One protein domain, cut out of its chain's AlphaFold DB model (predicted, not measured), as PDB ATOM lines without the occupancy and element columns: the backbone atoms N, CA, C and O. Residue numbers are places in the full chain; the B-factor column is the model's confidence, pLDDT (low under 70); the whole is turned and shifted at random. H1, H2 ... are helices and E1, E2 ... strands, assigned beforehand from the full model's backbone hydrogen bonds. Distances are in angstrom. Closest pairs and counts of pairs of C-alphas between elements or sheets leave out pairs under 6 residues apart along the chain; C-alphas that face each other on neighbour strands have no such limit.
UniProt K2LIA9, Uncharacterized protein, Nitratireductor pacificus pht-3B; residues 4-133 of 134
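What this domain is: This is residues 4 to 133 of the 134 residues of an uncharacterized protein of Nitratireductor pacificus pht-3B (UniProt K2LIA9). A long antiparallel sheet of five strands, E1 to E5, has one helix, H1, lying lengthwise over one face; a second, strongly twisted sheet of five strands, E6 to E10, packs at the edge strand E5 and on the later part of H1. The printed part has 130 residues with one named helix and ten named strands, in the order E1 E2 E3 E4 E5 H1 E6 E7 E8 E9 E10. Both sheets are antiparallel, ordered E1 E2 E3 E4 E5 and E9 E8 E7 E6 E10, and the class is mixed, helices and strands. The whole is compact, with a radius of gyration of the C-alphas of 15.5 A, yet elongated, spanning 48 by 30 by 29 A.

Where its parts are: In the first sheet, E1 is residues 4 to 9, beginning at C-alpha 4 (37.118, -56.212, 11.924). E2 is residues 12 to 18, 20.3 A long; E3 is 22 to 29, 23.4 A; E4 is 33 to 41, 26.2 A; E5 is 48 to 54, 19.6 A. H1 is residues 65 to 83, 26.8 A, from C-alpha 65 (62.654, -55.046, 2.375). In the second sheet, E6 is residues 88 to 90, E7 97 to 102, E8 105 to 111, 19.6 A long, E9 116 to 121 and E10 130 to 132, ending at C-alpha 132 (34.990, -37.373, 6.895).

How they stand to each other: E1 to E5 form a meander, each strand the antiparallel neighbour of the one before. N 7 and O 14 of E1 and E2 are 2.9 A apart, N 15 and O 26 of E2 and E3 2.8 A, N 25 and O 37 of E3 and E4 2.8 A, and N 38 and O 51 of E4 and E5 2.8 A, within hydrogen-bond range. H1 is on one face of this sheet, making two layers, a helix layer and a sheet layer, at a height over the sheet of 9.2 A. It runs along the strands, at 22 degrees to E4 on the local plane, over E4 and only just not over E3 and E5, on each of which 2 of its C-alphas fall. The closest C-alphas of E4 and H1 are those of Leu 36 and Ile 75, 6.5 A apart. In H1 every O i to N i+4 pair is within hydrogen-bond range. E5 and E8 have 7 pairs of C-alphas within 8 A, the closest those of Ala 49 and Lys 111, 5.1 A. H1 is on the second sheet too; Asp 81 and Pro 101 of E7 have C-alphas 7.3 A apart. E6 to E9 form a second meander: N 107 and O 100 of E8 and E7 are 2.7 A apart, N 99 and O 88 of E7 and E6 2.8 A, and N 119 and O 108 of E9 and E8 2.9 A. E10 is the antiparallel neighbour of E6, with N 89 and O 131 2.8 A apart, and is apart from E9.

The domain as a whole: The two C-alphas farthest apart are those of Asp 10 and Gly 127, 50.5 A. The printed part has no cut and no long link. Mean pLDDT of the printed part is 83.5; residues 10, 58, 62 and 111 to 117 are under 70.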
ATOM      1  N   LEU A   4      35.885 -55.526  12.289       78.69
ATOM      2  CA  LEU A   4      37.118 -56.212  11.924       78.69
ATOM      3  C   LEU A   4      36.831 -57.701  11.713       78.69
ATOM      4  O   LEU A   4      36.296 -58.356  12.607       78.69
ATOM      5  N   VAL A   5      37.231 -58.232  10.561       71.12
ATOM      6  CA  VAL A   5      37.294 -59.676  10.299       71.12
ATOM      7  C   VAL A   5      38.749 -60.043  10.039       71.12
ATOM      8  O   VAL A   5      39.410 -59.392   9.237       71.12
ATOM      9  N   THR A   6      39.260 -61.064  10.727       80.25
ATOM     10  CA  THR A   6      40.669 -61.472  10.640       80.25
ATOM     11  C   THR A   6      40.810 -62.925  10.210       80.25
ATOM     12  O   THR A   6      40.185 -63.802  10.811       80.25
ATOM     13  N   GLY A   7      41.691 -63.186   9.248       74.56
ATOM     14  CA  GLY A   7      42.245 -64.509   8.973       74.56
ATOM     15  C   GLY A   7      43.759 -64.458   9.144       74.56
ATOM     16  O   GLY A   7      44.426 -63.755   8.395       74.56
ATOM     17  N   VAL A   8      44.299 -65.167  10.137       76.00
ATOM     18  CA  VAL A   8      45.745 -65.229  10.407       76.00
ATOM     19  C   VAL A   8      46.204 -66.676  10.259       76.00
ATOM     20  O   VAL A   8      45.568 -67.580  10.804       76.00
ATOM     21  N   SER A   9      47.292 -66.891   9.527       73.56
ATOM     22  CA  SER A   9      48.005 -68.164   9.409       73.56
ATOM     23  C   SER A   9      49.508 -67.950   9.624       73.56
ATOM     24  O   SER A   9      49.974 -66.817   9.732       73.56
ATOM     25  N   ASP A  10      50.279 -69.037   9.670       66.44
ATOM     26  CA  ASP A  10      51.745 -68.960   9.782       66.44
ATOM     27  C   ASP A  10      52.405 -68.306   8.549       66.44
ATOM     28  O   ASP A  10      53.527 -67.809   8.634       66.44
ATOM     29  N   ASP A  11      51.699 -68.271   7.414       76.38
ATOM     30  CA  ASP A  11      52.206 -67.778   6.128       76.38
ATOM     31  C   ASP A  11      51.740 -66.352   5.790       76.38
ATOM     32  O   ASP A  11      52.180 -65.775   4.793       76.38
ATOM     33  N   GLY A  12      50.862 -65.765   6.608       83.75
ATOM     34  CA  GLY A  12      50.363 -64.417   6.383       83.75
ATOM     35  C   GLY A  12      49.127 -64.061   7.197       83.75
ATOM     36  O   GLY A  12      48.578 -64.852   7.963       83.75
ATOM     37  N   ALA A  13      48.677 -62.829   7.019       89.06
ATOM     38  CA  ALA A  13      47.515 -62.297   7.698       89.06
ATOM     39  C   ALA A  13      46.673 -61.443   6.755       89.06
ATOM     40  O   ALA A  13      47.186 -60.746   5.883       89.06
ATOM     41  N   ASN A  14      45.360 -61.518   6.939       90.94
ATOM     42  CA  ASN A  14      44.371 -60.759   6.198       90.94
ATOM     43  C   ASN A  14      43.397 -60.125   7.190       90.94
ATOM     44  O   ASN A  14      42.794 -60.819   8.019       90.94
ATOM     45  N   TRP A  15      43.243 -58.812   7.094       93.12
ATOM     46  CA  TRP A  15      42.304 -58.033   7.882       93.12
ATOM     47  C   TRP A  15      41.332 -57.330   6.949       93.12
ATOM     48  O   TRP A  15      41.738 -56.594   6.053       93.12
ATOM     49  N   GLN A  16      40.041 -57.503   7.205       93.06
ATOM     50  CA  GLN A  16      38.991 -56.730   6.563       93.06
ATOM     51  C   GLN A  16      38.409 -55.738   7.565       93.06
ATOM     52  O   GLN A  16      37.943 -56.119   8.642       93.06
ATOM     53  N   LEU A  17      38.448 -54.466   7.193       92.56
ATOM     54  CA  LEU A  17      37.939 -53.327   7.940       92.56
ATOM     55  C   LEU A  17      36.768 -52.730   7.164       92.56
ATOM     56  O   LEU A  17      36.827 -52.624   5.941       92.56
ATOM     57  N   ALA A  18      35.713 -52.312   7.855       92.00
ATOM     58  CA  ALA A  18      34.606 -51.623   7.203       92.00
ATOM     59  C   ALA A  18      34.020 -50.510   8.069       92.00
ATOM     60  O   ALA A  18      33.869 -50.650   9.290       92.00
ATOM     61  N   GLY A  19      33.665 -49.418   7.396       90.88
ATOM     62  CA  GLY A  19      32.809 -48.347   7.885       90.88
ATOM     63  C   GLY A  19      31.430 -48.394   7.230       90.88
ATOM     64  O   GLY A  19      31.080 -49.326   6.510       90.88
ATOM     65  N   SER A  20      30.617 -47.371   7.477       89.75
ATOM     66  CA  SER A  20      29.272 -47.287   6.891       89.75
ATOM     67  C   SER A  20      29.285 -47.007   5.384       89.75
ATOM     68  O   SER A  20      28.327 -47.333   4.680       89.75
ATOM     69  N   THR A  21      30.365 -46.406   4.886       91.25
ATOM     70  CA  THR A  21      30.522 -45.967   3.495       91.25
ATOM     71  C   THR A  21      31.845 -46.398   2.865       91.25
ATOM     72  O   THR A  21      32.175 -45.931   1.776       91.25
ATOM     73  N   TRP A  22      32.601 -47.291   3.507       92.94
ATOM     74  CA  TRP A  22      33.870 -47.786   2.978       92.94
ATOM     75  C   TRP A  22      34.224 -49.182   3.489       92.94
ATOM     76  O   TRP A  22      33.741 -49.621   4.533       92.94
ATOM     77  N   GLU A  23      35.114 -49.844   2.762       93.94
ATOM     78  CA  GLU A  23      35.770 -51.093   3.139       93.94
ATOM     79  C   GLU A  23      37.268 -51.013   2.826       93.94
ATOM     80  O   GLU A  23      37.682 -50.319   1.899       93.94
ATOM     81  N   ALA A  24      38.087 -51.684   3.629       92.44
ATOM     82  CA  ALA A  24      39.510 -51.846   3.386       92.44
ATOM     83  C   ALA A  24      39.918 -53.291   3.656       92.44
ATOM     84  O   ALA A  24      39.480 -53.898   4.636       92.44
ATOM     85  N   GLN A  25      40.785 -53.826   2.810       93.81
ATOM     86  CA  GLN A  25      41.432 -55.107   3.012       93.81
ATOM     87  C   GLN A  25      42.931 -54.881   3.137       93.81
ATOM     88  O   GLN A  25      43.538 -54.341   2.222       93.81
ATOM     89  N   VAL A  26      43.512 -55.315   4.251       93.12
ATOM     90  CA  VAL A  26      44.960 -55.363   4.452       93.12
ATOM     91  C   VAL A  26      45.394 -56.807   4.362       93.12
ATOM     92  O   VAL A  26      44.833 -57.665   5.047       93.12
ATOM     93  N   VAL A  27      46.406 -57.078   3.557       91.81
ATOM     94  CA  VAL A  27      47.011 -58.398   3.463       91.81
ATOM     95  C   VAL A  27      48.508 -58.258   3.651       91.81
ATOM     96  O   VAL A  27      49.152 -57.397   3.059       91.81
ATOM     97  N   VAL A  28      49.047 -59.131   4.488       89.19
ATOM     98  CA  VAL A  28      50.471 -59.250   4.758       89.19
ATOM     99  C   VAL A  28      50.867 -60.690   4.483       89.19
ATOM    100  O   VAL A  28      50.473 -61.606   5.201       89.19
ATOM    101  N   GLU A  29      51.680 -60.882   3.456       88.38
ATOM    102  CA  GLU A  29      52.407 -62.106   3.153       88.38
ATOM    103  C   GLU A  29      53.902 -61.799   3.349       88.38
ATOM    104  O   GLU A  29      54.543 -61.296   2.422       88.38
ATOM    105  N   PRO A  30      54.497 -62.085   4.530       78.38
ATOM    106  CA  PRO A  30      55.801 -61.553   4.974       78.38
ATOM    107  C   PRO A  30      57.008 -61.796   4.051       78.38
ATOM    108  O   PRO A  30      58.103 -61.291   4.285       78.38
ATOM    109  N   ARG A  31      56.841 -62.643   3.038       77.94
ATOM    110  CA  ARG A  31      57.859 -63.049   2.065       77.94
ATOM    111  C   ARG A  31      57.373 -62.901   0.631       77.94
ATOM    112  O   ARG A  31      57.860 -63.605  -0.244       77.94
ATOM    113  N   ARG A  32      56.345 -62.102   0.387       83.19
ATOM    114  CA  ARG A  32      55.794 -61.999  -0.957       83.19
ATOM    115  C   ARG A  32      55.174 -60.655  -1.240       83.19
ATOM    116  O   ARG A  32      55.444 -60.115  -2.303       83.19
ATOM    117  N   TRP A  33      54.364 -60.145  -0.322       87.00
ATOM    118  CA  TRP A  33      53.511 -59.013  -0.620       87.00
ATOM    119  C   TRP A  33      52.967 -58.378   0.656       87.00
ATOM    120  O   TRP A  33      52.602 -59.079   1.597       87.00
ATOM    121  N   ILE A  34      52.875 -57.058   0.676       90.38
ATOM    122  CA  ILE A  34      52.026 -56.337   1.620       90.38
ATOM    123  C   ILE A  34      51.191 -55.351   0.820       90.38
ATOM    124  O   ILE A  34      51.693 -54.716  -0.112       90.38
ATOM    125  N   GLY A  35      49.916 -55.236   1.170       91.44
ATOM    126  CA  GLY A  35      49.054 -54.265   0.531       91.44
ATOM    127  C   GLY A  35      47.777 -53.968   1.287       91.44
ATOM    128  O   GLY A  35      47.301 -54.745   2.119       91.44
ATOM    129  N   LEU A  36      47.224 -52.811   0.958       92.69
ATOM    130  CA  LEU A  36      45.927 -52.319   1.360       92.69
ATOM    131  C   LEU A  36      45.131 -52.001   0.099       92.69
ATOM    132  O   LEU A  36      45.568 -51.195  -0.714       92.69
ATOM    133  N   ALA A  37      43.946 -52.592  -0.017       92.50
ATOM    134  CA  ALA A  37      42.943 -52.210  -1.000       92.50
ATOM    135  C   ALA A  37      41.786 -51.521  -0.277       92.50
ATOM    136  O   ALA A  37      41.140 -52.128   0.580       92.50
ATOM    137  N   PHE A  38      41.525 -50.257  -0.596       92.44
ATOM    138  CA  PHE A  38      40.459 -49.460   0.007       92.44
ATOM    139  C   PHE A  38      39.412 -49.086  -1.031       92.44
ATOM    140  O   PHE A  38      39.731 -48.632  -2.128       92.44
ATOM    141  N   GLU A  39      38.141 -49.202  -0.663       92.19
ATOM    142  CA  GLU A  39      37.028 -48.727  -1.467       92.19
ATOM    143  C   GLU A  39      36.087 -47.866  -0.629       92.19
ATOM    144  O   GLU A  39      35.578 -48.265   0.414       92.19
ATOM    145  N   ALA A  40      35.805 -46.679  -1.140       91.75
ATOM    146  CA  ALA A  40      34.823 -45.752  -0.621       91.75
ATOM    147  C   ALA A  40      33.600 -45.716  -1.540       91.75
ATOM    148  O   ALA A  40      33.739 -45.753  -2.765       91.75
ATOM    149  N   ARG A  41      32.404 -45.553  -0.972       90.00
ATOM    150  CA  ARG A  41      31.142 -45.420  -1.706       90.00
ATOM    151  C   ARG A  41      30.386 -44.162  -1.289       90.00
ATOM    152  O   ARG A  41      30.171 -43.901  -0.112       90.00
ATOM    153  N   ASP A  42      29.890 -43.417  -2.270       87.19
ATOM    154  CA  ASP A  42      28.944 -42.331  -2.046       87.19
ATOM    155  C   ASP A  42      27.574 -42.893  -1.618       87.19
ATOM    156  O   ASP A  42      26.926 -43.566  -2.427       87.19
ATOM    157  N   PRO A  43      27.078 -42.611  -0.401       84.06
ATOM    158  CA  PRO A  43      25.762 -43.066   0.036       84.06
ATOM    159  C   PRO A  43      24.610 -42.479  -0.792       84.06
ATOM    160  O   PRO A  43      23.551 -43.096  -0.864       84.06
ATOM    161  N   ALA A  44      24.789 -41.313  -1.426       85.88
ATOM    162  CA  ALA A  44      23.727 -40.670  -2.199       85.88
ATOM    163  C   ALA A  44      23.608 -41.234  -3.621       85.88
ATOM    164  O   ALA A  44      22.505 -41.374  -4.147       85.88
ATOM    165  N   THR A  45      24.740 -41.542  -4.260       85.06
ATOM    166  CA  THR A  45      24.780 -41.922  -5.685       85.06
ATOM    167  C   THR A  45      25.233 -43.358  -5.935       85.06
ATOM    168  O   THR A  45      25.111 -43.852  -7.054       85.06
ATOM    169  N   GLY A  46      25.792 -44.035  -4.929       85.38
ATOM    170  CA  GLY A  46      26.390 -45.366  -5.055       85.38
ATOM    171  C   GLY A  46      27.712 -45.399  -5.829       85.38
ATOM    172  O   GLY A  46      28.262 -46.483  -6.033       85.38
ATOM    173  N   ARG A  47      28.231 -44.245  -6.271       87.00
ATOM    174  CA  ARG A  47      29.535 -44.144  -6.942       87.00
ATOM    175  C   ARG A  47      30.651 -44.560  -5.996       87.00
ATOM    176  O   ARG A  47      30.541 -44.368  -4.794       87.00
ATOM    177  N   LYS A  48      31.726 -45.106  -6.554       87.19
ATOM    178  CA  LYS A  48      32.853 -45.651  -5.793       87.19
ATOM    179  C   LYS A  48      34.143 -44.908  -6.107       87.19
ATOM    180  O   LYS A  48      34.262 -44.380  -7.209       87.19
ATOM    181  N   ALA A  49      35.093 -44.908  -5.184       86.62
ATOM    182  CA  ALA A  49      36.491 -44.547  -5.407       86.62
ATOM    183  C   ALA A  49      37.358 -45.605  -4.723       86.62
ATOM    184  O   ALA A  49      37.043 -45.987  -3.600       86.62
ATOM    185  N   SER A  50      38.396 -46.085  -5.407       87.88
ATOM    186  CA  SER A  50      39.330 -47.067  -4.850       87.88
ATOM    187  C   SER A  50      40.699 -46.446  -4.615       87.88
ATOM    188  O   SER A  50      41.088 -45.524  -5.330       87.88
ATOM    189  N   TYR A  51      41.421 -46.932  -3.618       86.62
ATOM    190  CA  TYR A  51      42.797 -46.544  -3.361       86.62
ATOM    191  C   TYR A  51      43.575 -47.752  -2.890       86.62
ATOM    192  O   TYR A  51      43.191 -48.364  -1.896       86.62
ATOM    193  N   ASP A  52      44.655 -48.054  -3.593       88.12
ATOM    194  CA  ASP A  52      45.477 -49.212  -3.301       88.12
ATOM    195  C   ASP A  52      46.885 -48.721  -2.940       88.12
ATOM    196  O   ASP A  52      47.429 -47.827  -3.597       88.12
ATOM    197  N   ILE A  53      47.430 -49.258  -1.850       87.38
ATOM    198  CA  ILE A  53      48.804 -49.042  -1.389       87.38
ATOM    199  C   ILE A  53      49.408 -50.430  -1.256       87.38
ATOM    200  O   ILE A  53      48.984 -51.185  -0.384       87.38
ATOM    201  N   ASP A  54      50.353 -50.803  -2.105       86.38
ATOM    202  CA  ASP A  54      50.947 -52.132  -2.059       86.38
ATOM    203  C   ASP A  54      52.396 -52.139  -2.551       86.38
ATOM    204  O   ASP A  54      52.927 -51.135  -3.024       86.38
ATOM    205  N   THR A  55      53.063 -53.282  -2.397       81.56
ATOM    206  CA  THR A  55      54.426 -53.484  -2.905       81.56
ATOM    207  C   THR A  55      54.479 -53.803  -4.404       81.56
ATOM    208  O   THR A  55      55.485 -54.331  -4.883       81.56
ATOM    209  N   ASP A  56      53.417 -53.511  -5.157       78.94
ATOM    210  CA  ASP A  56      53.234 -53.847  -6.565       78.94
ATOM    211  C   ASP A  56      53.539 -55.340  -6.844       78.94
ATOM    212  O   ASP A  56      53.244 -56.240  -6.053       78.94
ATOM    213  N   LEU A  57      54.148 -55.628  -7.999       73.31
ATOM    214  CA  LEU A  57      54.593 -56.958  -8.419       73.31
ATOM    215  C   LEU A  57      55.953 -57.356  -7.811       73.31
ATOM    216  O   LEU A  57      56.531 -58.360  -8.243       73.31
ATOM    217  N   TYR A  58      56.503 -56.572  -6.874       69.94
ATOM    218  CA  TYR A  58      57.811 -56.851  -6.292       69.94
ATOM    219  C   TYR A  58      57.724 -57.894  -5.185       69.94
ATOM    220  O   TYR A  58      56.920 -57.809  -4.262       69.94
ATOM    221  N   ASP A  59      58.621 -58.872  -5.266       72.94
ATOM    222  CA  ASP A  59      58.776 -59.885  -4.240       72.94
ATOM    223  C   ASP A  59      59.659 -59.365  -3.096       72.94
ATOM    224  O   ASP A  59      60.854 -59.106  -3.275       72.94
ATOM    225  N   ILE A  60      59.067 -59.224  -1.909       75.88
ATOM    226  CA  ILE A  60      59.689 -58.559  -0.752       75.88
ATOM    227  C   ILE A  60      60.722 -59.410   0.012       75.88
ATOM    228  O   ILE A  60      61.171 -59.012   1.086       75.88
ATOM    229  N   ARG A  61      61.121 -60.590  -0.493       70.25
ATOM    230  CA  ARG A  61      62.067 -61.490   0.207       70.25
ATOM    231  C   ARG A  61      63.465 -60.901   0.416       70.25
ATOM    232  O   ARG A  61      64.064 -61.190   1.453       70.25
ATOM    233  N   ASP A  62      63.944 -60.082  -0.523       69.44
ATOM    234  CA  ASP A  62      65.338 -59.614  -0.580       69.44
ATOM    235  C   ASP A  62      65.455 -58.077  -0.696       69.44
ATOM    236  O   ASP A  62      65.129 -57.355   0.244       69.44
ATOM    237  N   ALA A  63      65.922 -57.557  -1.841       73.38
ATOM    238  CA  ALA A  63      66.312 -56.156  -2.074       73.38
ATOM    239  C   ALA A  63      65.189 -55.108  -1.918       73.38
ATOM    240  O   ALA A  63      65.441 -53.917  -2.073       73.38
ATOM    241  N   TYR A  64      63.967 -55.550  -1.622       77.19
ATOM    242  CA  TYR A  64      62.775 -54.719  -1.478       77.19
ATOM    243  C   TYR A  64      62.254 -54.666  -0.036       77.19
ATOM    244  O   TYR A  64      61.148 -54.186   0.181       77.19
ATOM    245  N   ARG A  65      63.032 -55.129   0.954       79.75
ATOM    246  CA  ARG A  65      62.654 -55.046   2.375       79.75
ATOM    247  C   ARG A  65      62.409 -53.606   2.831       79.75
ATOM    248  O   ARG A  65      61.336 -53.334   3.345       79.75
ATOM    249  N   ASP A  66      63.342 -52.693   2.570       83.31
ATOM    250  CA  ASP A  66      63.200 -51.277   2.951       83.31
ATOM    251  C   ASP A  66      61.992 -50.620   2.258       83.31
ATOM    252  O   ASP A  66      61.331 -49.748   2.814       83.31
ATOM    253  N   PHE A  67      61.672 -51.062   1.035       83.56
ATOM    254  CA  PHE A  67      60.467 -50.626   0.332       83.56
ATOM    255  C   PHE A  67      59.200 -51.191   0.982       83.56
ATOM    256  O   PHE A  67      58.235 -50.458   1.162       83.56
ATOM    257  N   ALA A  68      59.205 -52.463   1.383       85.12
ATOM    258  CA  ALA A  68      58.090 -53.077   2.095       85.12
ATOM    259  C   ALA A  68      57.826 -52.403   3.451       85.12
ATOM    260  O   ALA A  68      56.666 -52.198   3.792       85.12
ATOM    261  N   GLU A  69      58.875 -52.008   4.180       87.44
ATOM    262  CA  GLU A  69      58.753 -51.227   5.421       87.44
ATOM    263  C   GLU A  69      58.120 -49.850   5.155       87.44
ATOM    264  O   GLU A  69      57.209 -49.446   5.872       87.44
ATOM    265  N   ALA A  70      58.510 -49.163   4.073       87.94
ATOM    266  CA  ALA A  70      57.876 -47.901   3.684       87.94
ATOM    267  C   ALA A  70      56.387 -48.070   3.319       87.94
ATOM    268  O   ALA A  70      55.561 -47.244   3.700       87.94
ATOM    269  N   ILE A  71      56.028 -49.153   2.621       88.75
ATOM    270  CA  ILE A  71      54.627 -49.477   2.311       88.75
ATOM    271  C   ILE A  71      53.843 -49.820   3.585       88.75
ATOM    272  O   ILE A  71      52.689 -49.413   3.720       88.75
ATOM    273  N   GLU A  72      54.447 -50.535   4.536       89.88
ATOM    274  CA  GLU A  72      53.840 -50.797   5.845       89.88
ATOM    275  C   GLU A  72      53.539 -49.488   6.591       89.88
ATOM    276  O   GLU A  72      52.412 -49.293   7.056       89.88
ATOM    277  N   ASP A  73      54.504 -48.567   6.639       89.06
ATOM    278  CA  ASP A  73      54.337 -47.247   7.250       89.06
ATOM    279  C   ASP A  73      53.225 -46.432   6.563       89.06
ATOM    280  O   ASP A  73      52.384 -45.841   7.250       89.06
ATOM    281  N   ASP A  74      53.154 -46.449   5.228       89.44
ATOM    282  CA  ASP A  74      52.102 -45.771   4.461       89.44
ATOM    283  C   ASP A  74      50.708 -46.362   4.748       89.44
ATOM    284  O   ASP A  74      49.734 -45.620   4.927       89.44
ATOM    285  N   ILE A  75      50.595 -47.692   4.863       91.00
ATOM    286  CA  ILE A  75      49.349 -48.376   5.243       91.00
ATOM    287  C   ILE A  75      48.928 -47.976   6.661       91.00
ATOM    288  O   ILE A  75      47.762 -47.637   6.891       91.00
ATOM    289  N   ILE A  76      49.858 -47.987   7.621       91.81
ATOM    290  CA  ILE A  76      49.587 -47.600   9.013       91.81
ATOM    291  C   ILE A  76      49.149 -46.135   9.086       91.81
ATOM    292  O   ILE A  76      48.167 -45.825   9.771       91.81
ATOM    293  N   ALA A  77      49.835 -45.241   8.370       90.44
ATOM    294  CA  ALA A  77      49.493 -43.826   8.303       90.44
ATOM    295  C   ALA A  77      48.086 -43.622   7.724       90.44
ATOM    296  O   ALA A  77      47.257 -42.957   8.351       90.44
ATOM    297  N   PHE A  78      47.769 -44.268   6.597       91.69
ATOM    298  CA  PHE A  78      46.443 -44.207   5.983       91.69
ATOM    299  C   PHE A  78      45.337 -44.679   6.937       91.69
ATOM    300  O   PHE A  78      44.321 -44.001   7.107       91.69
ATOM    301  N   LEU A  79      45.528 -45.824   7.599       92.88
ATOM    302  CA  LEU A  79      44.555 -46.356   8.557       92.88
ATOM    303  C   LEU A  79      44.408 -45.457   9.792       92.88
ATOM    304  O   LEU A  79      43.300 -45.305  10.314       92.88
ATOM    305  N   GLY A  80      45.498 -44.838  10.250       93.25
ATOM    306  CA  GLY A  80      45.477 -43.830  11.307       93.25
ATOM    307  C   GLY A  80      44.650 -42.607  10.911       93.25
ATOM    308  O   GLY A  80      43.754 -42.198  11.647       93.25
ATOM    309  N   ASP A  81      44.879 -42.074   9.714       93.25
ATOM    310  CA  ASP A  81      44.135 -40.940   9.166       93.25
ATOM    311  C   ASP A  81      42.649 -41.263   8.986       93.25
ATOM    312  O   ASP A  81      41.784 -40.438   9.295       93.25
ATOM    313  N   LEU A  82      42.338 -42.480   8.538       92.62
ATOM    314  CA  LEU A  82      40.970 -42.971   8.410       92.62
ATOM    315  C   LEU A  82      40.281 -43.053   9.778       92.62
ATOM    316  O   LEU A  82      39.143 -42.606   9.927       92.62
ATOM    317  N   ARG A  83      40.974 -43.578  10.798       92.12
ATOM    318  CA  ARG A  83      40.473 -43.666  12.181       92.12
ATOM    319  C   ARG A  83      40.198 -42.294  12.777       92.12
ATOM    320  O   ARG A  83      39.196 -42.116  13.467       92.12
ATOM    321  N   ASP A  84      41.071 -41.340  12.494       92.69
ATOM    322  CA  ASP A  84      40.994 -39.989  13.036       92.69
ATOM    323  C   ASP A  84      40.037 -39.085  12.228       92.69
ATOM    324  O   ASP A  84      39.905 -37.898  12.528       92.69
ATOM    325  N   GLY A  85      39.365 -39.620  11.199       92.88
ATOM    326  CA  GLY A  85      38.413 -38.883  10.363       92.88
ATOM    327  C   GLY A  85      39.062 -37.865   9.418       92.88
ATOM    328  O   GLY A  85      38.400 -36.924   8.980       92.88
ATOM    329  N   ARG A  86      40.355 -38.030   9.114       93.38
ATOM    330  CA  ARG A  86      41.142 -37.142   8.244       93.38
ATOM    331  C   ARG A  86      41.056 -37.516   6.762       93.38
ATOM    332  O   ARG A  86      41.362 -36.682   5.915       93.38
ATOM    333  N   VAL A  87      40.581 -38.722   6.442       92.69
ATOM    334  CA  VAL A  87      40.194 -39.106   5.075       92.69
ATOM    335  C   VAL A  87      38.815 -38.527   4.766       92.69
ATOM    336  O   VAL A  87      37.823 -38.845   5.429       92.69
ATOM    337  N   LEU A  88      38.748 -37.661   3.757       93.19
ATOM    338  CA  LEU A  88      37.552 -36.883   3.439       93.19
ATOM    339  C   LEU A  88      36.910 -37.355   2.140       93.19
ATOM    340  O   LEU A  88      37.586 -37.806   1.222       93.19
ATOM    341  N   ARG A  89      35.602 -37.155   2.008       90.81
ATOM    342  CA  ARG A  89      34.880 -37.248   0.739       90.81
ATOM    343  C   ARG A  89      34.266 -35.903   0.382       90.81
ATOM    344  O   ARG A  89      33.773 -35.190   1.255       90.81
ATOM    345  N   LYS A  90      34.248 -35.575  -0.907       89.31
ATOM    346  CA  LYS A  90      33.504 -34.414  -1.407       89.31
ATOM    347  C   LYS A  90      31.998 -34.654  -1.275       89.31
ATOM    348  O   LYS A  90      31.507 -35.738  -1.600       89.31
ATOM    349  N   VAL A  91      31.269 -33.632  -0.839       86.75
ATOM    350  CA  VAL A  91      29.804 -33.622  -0.791       86.75
ATOM    351  C   VAL A  91      29.253 -33.029  -2.088       86.75
ATOM    352  O   VAL A  91      29.616 -31.925  -2.496       86.75
ATOM    353  N   GLY A  92      28.355 -33.769  -2.742       77.06
ATOM    354  CA  GLY A  92      27.673 -33.324  -3.956       77.06
ATOM    355  C   GLY A  92      28.579 -33.155  -5.185       77.06
ATOM    356  O   GLY A  92      29.766 -33.482  -5.200       77.06
ATOM    357  N   GLY A  93      27.990 -32.635  -6.263       76.06
ATOM    358  CA  GLY A  93      28.662 -32.457  -7.551       76.06
ATOM    359  C   GLY A  93      28.613 -33.686  -8.468       76.06
ATOM    360  O   GLY A  93      27.928 -34.678  -8.217       76.06
ATOM    361  N   SER A  94      29.313 -33.597  -9.599       73.00
ATOM    362  CA  SER A  94      29.223 -34.578 -10.688       73.00
ATOM    363  C   SER A  94      30.047 -35.851 -10.480       73.00
ATOM    364  O   SER A  94      29.867 -36.798 -11.242       73.00
ATOM    365  N   GLY A  95      30.904 -35.918  -9.456       76.75
ATOM    366  CA  GLY A  95      31.810 -37.043  -9.225       76.75
ATOM    367  C   GLY A  95      32.015 -37.346  -7.746       76.75
ATOM    368  O   GLY A  95      31.795 -36.488  -6.895       76.75
ATOM    369  N   PHE A  96      32.446 -38.574  -7.460       84.75
ATOM    370  CA  PHE A  96      32.838 -38.988  -6.120       84.75
ATOM    371  C   PHE A  96      34.350 -38.832  -5.970       84.75
ATOM    372  O   PHE A  96      35.118 -39.399  -6.749       84.75
ATOM    373  N   VAL A  97      34.752 -38.005  -5.008       87.94
ATOM    374  CA  VAL A  97      36.147 -37.644  -4.755       87.94
ATOM    375  C   VAL A  97      36.466 -37.987  -3.315       87.94
ATOM    376  O   VAL A  97      35.744 -37.541  -2.421       87.94
ATOM    377  N   VAL A  98      37.557 -38.713  -3.104       89.00
ATOM    378  CA  VAL A  98      38.136 -38.966  -1.784       89.00
ATOM    379  C   VAL A  98      39.451 -38.202  -1.675       89.00
ATOM    380  O   VAL A  98      40.196 -38.116  -2.645       89.00
ATOM    381  N   LEU A  99      39.714 -37.596  -0.524       90.44
ATOM    382  CA  LEU A  99      40.967 -36.927  -0.210       90.44
ATOM    383  C   LEU A  99      41.649 -37.677   0.926       90.44
ATOM    384  O   LEU A  99      41.058 -37.860   1.990       90.44
ATOM    385  N   VAL A 100      42.890 -38.072   0.690       89.19
ATOM    386  CA  VAL A 100      43.757 -38.734   1.665       89.19
ATOM    387  C   VAL A 100      44.879 -37.763   2.017       89.19
ATOM    388  O   VAL A 100      45.471 -37.215   1.088       89.19
ATOM    389  N   PRO A 101      45.170 -37.485   3.296       88.19
ATOM    390  CA  PRO A 101      46.304 -36.632   3.646       88.19
ATOM    391  C   PRO A 101      47.621 -37.194   3.091       88.19
ATOM    392  O   PRO A 101      47.846 -38.400   3.099       88.19
ATOM    393  N   ALA A 102      48.479 -36.318   2.569       82.19
ATOM    394  CA  ALA A 102      49.779 -36.691   2.015       82.19
ATOM    395  C   ALA A 102      50.769 -35.530   2.177       82.19
ATOM    396  O   ALA A 102      50.705 -34.531   1.453       82.19
ATOM    397  N   GLY A 103      51.692 -35.662   3.134       80.00
ATOM    398  CA  GLY A 103      52.630 -34.599   3.495       80.00
ATOM    399  C   GLY A 103      51.911 -33.344   3.998       80.00
ATOM    400  O   GLY A 103      51.193 -33.384   4.991       80.00
ATOM    401  N   ASP A 104      52.119 -32.228   3.304       81.69
ATOM    402  CA  ASP A 104      51.511 -30.922   3.567       81.69
ATOM    403  C   ASP A 104      50.175 -30.692   2.839       81.69
ATOM    404  O   ASP A 104      49.557 -29.640   2.999       81.69
ATOM    405  N   GLY A 105      49.715 -31.669   2.055       86.62
ATOM    406  CA  GLY A 105      48.500 -31.568   1.257       86.62
ATOM    407  C   GLY A 105      47.673 -32.846   1.275       86.62
ATOM    408  O   GLY A 105      47.601 -33.568   2.270       86.62
ATOM    409  N   PHE A 106      47.019 -33.114   0.148       86.19
ATOM    410  CA  PHE A 106      46.139 -34.259  -0.034       86.19
ATOM    411  C   PHE A 106      46.432 -34.973  -1.349       86.19
ATOM    412  O   PHE A 106      46.635 -34.342  -2.386       86.19
ATOM    413  N   THR A 107      46.337 -36.291  -1.340       85.56
ATOM    414  CA  THR A 107      46.118 -37.091  -2.540       85.56
ATOM    415  C   THR A 107      44.623 -37.103  -2.844       85.56
ATOM    416  O   THR A 107      43.807 -37.580  -2.054       85.56
ATOM    417  N   ARG A 108      44.247 -36.554  -4.000       88.25
ATOM    418  CA  ARG A 108      42.879 -36.532  -4.513       88.25
ATOM    419  C   ARG A 108      42.626 -37.770  -5.350       88.25
ATOM    420  O   ARG A 108      43.242 -37.946  -6.391       88.25
ATOM    421  N   ILE A 109      41.669 -38.573  -4.921       84.25
ATOM    422  CA  ILE A 109      41.311 -39.851  -5.517       84.25
ATOM    423  C   ILE A 109      39.968 -39.697  -6.203       84.25
ATOM    424  O   ILE A 109      38.950 -39.388  -5.576       84.25
ATOM    425  N   THR A 110      39.961 -39.908  -7.510       78.75
ATOM    426  CA  THR A 110      38.748 -39.859  -8.318       78.75
ATOM    427  C   THR A 110      38.621 -41.117  -9.143       78.75
ATOM    428  O   THR A 110      39.551 -41.504  -9.846       78.75
ATOM    429  N   LYS A 111      37.436 -41.721  -9.138       69.19
ATOM    430  CA  LYS A 111      37.123 -42.766 -10.107       69.19
ATOM    431  C   LYS A 111      36.807 -42.134 -11.460       69.19
ATOM    432  O   LYS A 111      35.791 -41.454 -11.611       69.19
ATOM    433  N   GLY A 112      37.677 -42.362 -12.439       49.44
ATOM    434  CA  GLY A 112      37.357 -42.187 -13.850       49.44
ATOM    435  C   GLY A 112      36.411 -43.290 -14.337       49.44
ATOM    436  O   GLY A 112      36.077 -44.224 -13.614       49.44
ATOM    437  N   TRP A 113      35.968 -43.209 -15.591       37.31
ATOM    438  CA  TRP A 113      35.025 -44.186 -16.159       37.31
ATOM    439  C   TRP A 113      35.592 -45.621 -16.208       37.31
ATOM    440  O   TRP A 113      34.832 -46.586 -16.196       37.31
ATOM    441  N   VAL A 114      36.924 -45.759 -16.247       37.62
ATOM    442  CA  VAL A 114      37.639 -47.039 -16.418       37.62
ATOM    443  C   VAL A 114      38.686 -47.286 -15.321       37.62
ATOM    444  O   VAL A 114      38.852 -48.424 -14.902       37.62
ATOM    445  N   LEU A 115      39.359 -46.241 -14.825       42.19
ATOM    446  CA  LEU A 115      40.454 -46.328 -13.847       42.19
ATOM    447  C   LEU A 115      40.273 -45.299 -12.730       42.19
ATOM    448  O   LEU A 115      39.710 -44.225 -12.959       42.19
ATOM    449  N   THR A 116      40.785 -45.606 -11.542       58.97
ATOM    450  CA  THR A 116      40.949 -44.617 -10.475       58.97
ATOM    451  C   THR A 116      42.233 -43.825 -10.714       58.97
ATOM    452  O   THR A 116      43.275 -44.399 -11.017       58.97
ATOM    453  N   THR A 117      42.152 -42.499 -10.615       67.31
ATOM    454  CA  THR A 117      43.293 -41.585 -10.719       67.31
ATOM    455  C   THR A 117      43.542 -40.915  -9.378       67.31
ATOM    456  O   THR A 117      42.592 -40.464  -8.728       67.31
ATOM    457  N   SER A 118      44.812 -40.804  -9.000       71.19
ATOM    458  CA  SER A 118      45.278 -40.016  -7.865       71.19
ATOM    459  C   SER A 118      46.056 -38.790  -8.354       71.19
ATOM    460  O   SER A 118      46.858 -38.875  -9.281       71.19
ATOM    461  N   GLU A 119      45.800 -37.628  -7.758       79.75
ATOM    462  CA  GLU A 119      46.513 -36.379  -8.053       79.75
ATOM    463  C   GLU A 119      46.877 -35.678  -6.744       79.75
ATOM    464  O   GLU A 119      46.037 -35.565  -5.849       79.75
ATOM    465  N   ARG A 120      48.110 -35.177  -6.620       77.94
ATOM    466  CA  ARG A 120      48.500 -34.373  -5.457       77.94
ATOM    467  C   ARG A 120      47.822 -33.005  -5.519       77.94
ATOM    468  O   ARG A 120      47.834 -32.334  -6.544       77.94
ATOM    469  N   SER A 121      47.259 -32.578  -4.401       77.50
ATOM    470  CA  SER A 121      46.577 -31.304  -4.237       77.50
ATOM    471  C   SER A 121      47.111 -30.596  -2.998       77.50
ATOM    472  O   SER A 121      47.166 -31.180  -1.921       77.50
ATOM    473  N   GLU A 122      47.482 -29.325  -3.141       77.38
ATOM    474  CA  GLU A 122      48.017 -28.509  -2.037       77.38
ATOM    475  C   GLU A 122      46.945 -28.098  -1.013       77.38
ATOM    476  O   GLU A 122      47.260 -27.533   0.029       77.38
ATOM    477  N   GLY A 123      45.664 -28.366  -1.280       76.38
ATOM    478  CA  GLY A 123      44.602 -28.032  -0.343       76.38
ATOM    479  C   GLY A 123      43.197 -28.318  -0.853       76.38
ATOM    480  O   GLY A 123      42.972 -28.711  -2.000       76.38
ATOM    481  N   LEU A 124      42.222 -28.094   0.026       81.44
ATOM    482  CA  LEU A 124      40.810 -28.195  -0.324       81.44
ATOM    483  C   LEU A 124      40.442 -27.112  -1.341       81.44
ATOM    484  O   LEU A 124      40.841 -25.952  -1.220       81.44
ATOM    485  N   ARG A 125      39.639 -27.474  -2.344       82.06
ATOM    486  CA  ARG A 125      39.159 -26.502  -3.334       82.06
ATOM    487  C   ARG A 125      38.131 -25.565  -2.700       82.06
ATOM    488  O   ARG A 125      37.156 -26.022  -2.106       82.06
ATOM    489  N   ALA A 126      38.331 -24.258  -2.866       77.62
ATOM    490  CA  ALA A 126      37.411 -23.241  -2.364       77.62
ATOM    491  C   ALA A 126      35.995 -23.426  -2.939       77.62
ATOM    492  O   ALA A 126      35.828 -23.653  -4.138       77.62
ATOM    493  N   GLY A 127      34.981 -23.318  -2.079       80.06
ATOM    494  CA  GLY A 127      33.575 -23.504  -2.454       80.06
ATOM    495  C   GLY A 127      33.130 -24.965  -2.598       80.06
ATOM    496  O   GLY A 127      31.968 -25.204  -2.918       80.06
ATOM    497  N   GLU A 128      34.012 -25.940  -2.357       86.69
ATOM    498  CA  GLU A 128      33.638 -27.350  -2.243       86.69
ATOM    499  C   GLU A 128      33.504 -27.747  -0.768       86.69
ATOM    500  O   GLU A 128      34.306 -27.349   0.076       86.69
ATOM    501  N   GLU A 129      32.488 -28.549  -0.463       88.94
ATOM    502  CA  GLU A 129      32.275 -29.102   0.871       88.94
ATOM    503  C   GLU A 129      32.859 -30.515   0.953       88.94
ATOM    504  O   GLU A 129      32.694 -31.331   0.039       88.94
ATOM    505  N   TYR A 130      33.537 -30.800   2.063       90.25
ATOM    506  CA  TYR A 130      34.166 -32.083   2.344       90.25
ATOM    507  C   TYR A 130      33.792 -32.544   3.744       90.25
ATOM    508  O   TYR A 130      33.795 -31.751   4.683       90.25
ATOM    509  N   VAL A 131      33.505 -33.834   3.883       91.94
ATOM    510  CA  VAL A 131      33.177 -34.459   5.169       91.94
ATOM    511  C   VAL A 131      34.029 -35.708   5.373       91.94
ATOM    512  O   VAL A 131      34.387 -36.340   4.377       91.94
ATOM    513  N   PRO A 132      34.340 -36.097   6.621       92.81
ATOM    514  CA  PRO A 132      34.990 -37.373   6.895       92.81
ATOM    515  C   PRO A 132      34.236 -38.537   6.255       92.81
ATOM    516  O   PRO A 132      32.999 -38.538   6.202       92.81
ATOM    517  N   ILE A 133      34.976 -39.529   5.768       87.94
ATOM    518  CA  ILE A 133      34.357 -40.775   5.331       87.94
ATOM    519  C   ILE A 133      33.953 -41.610   6.554       87.94
ATOM    520  O   ILE A 133      34.716 -41.739   7.511       87.94
TER     521      ILE A 133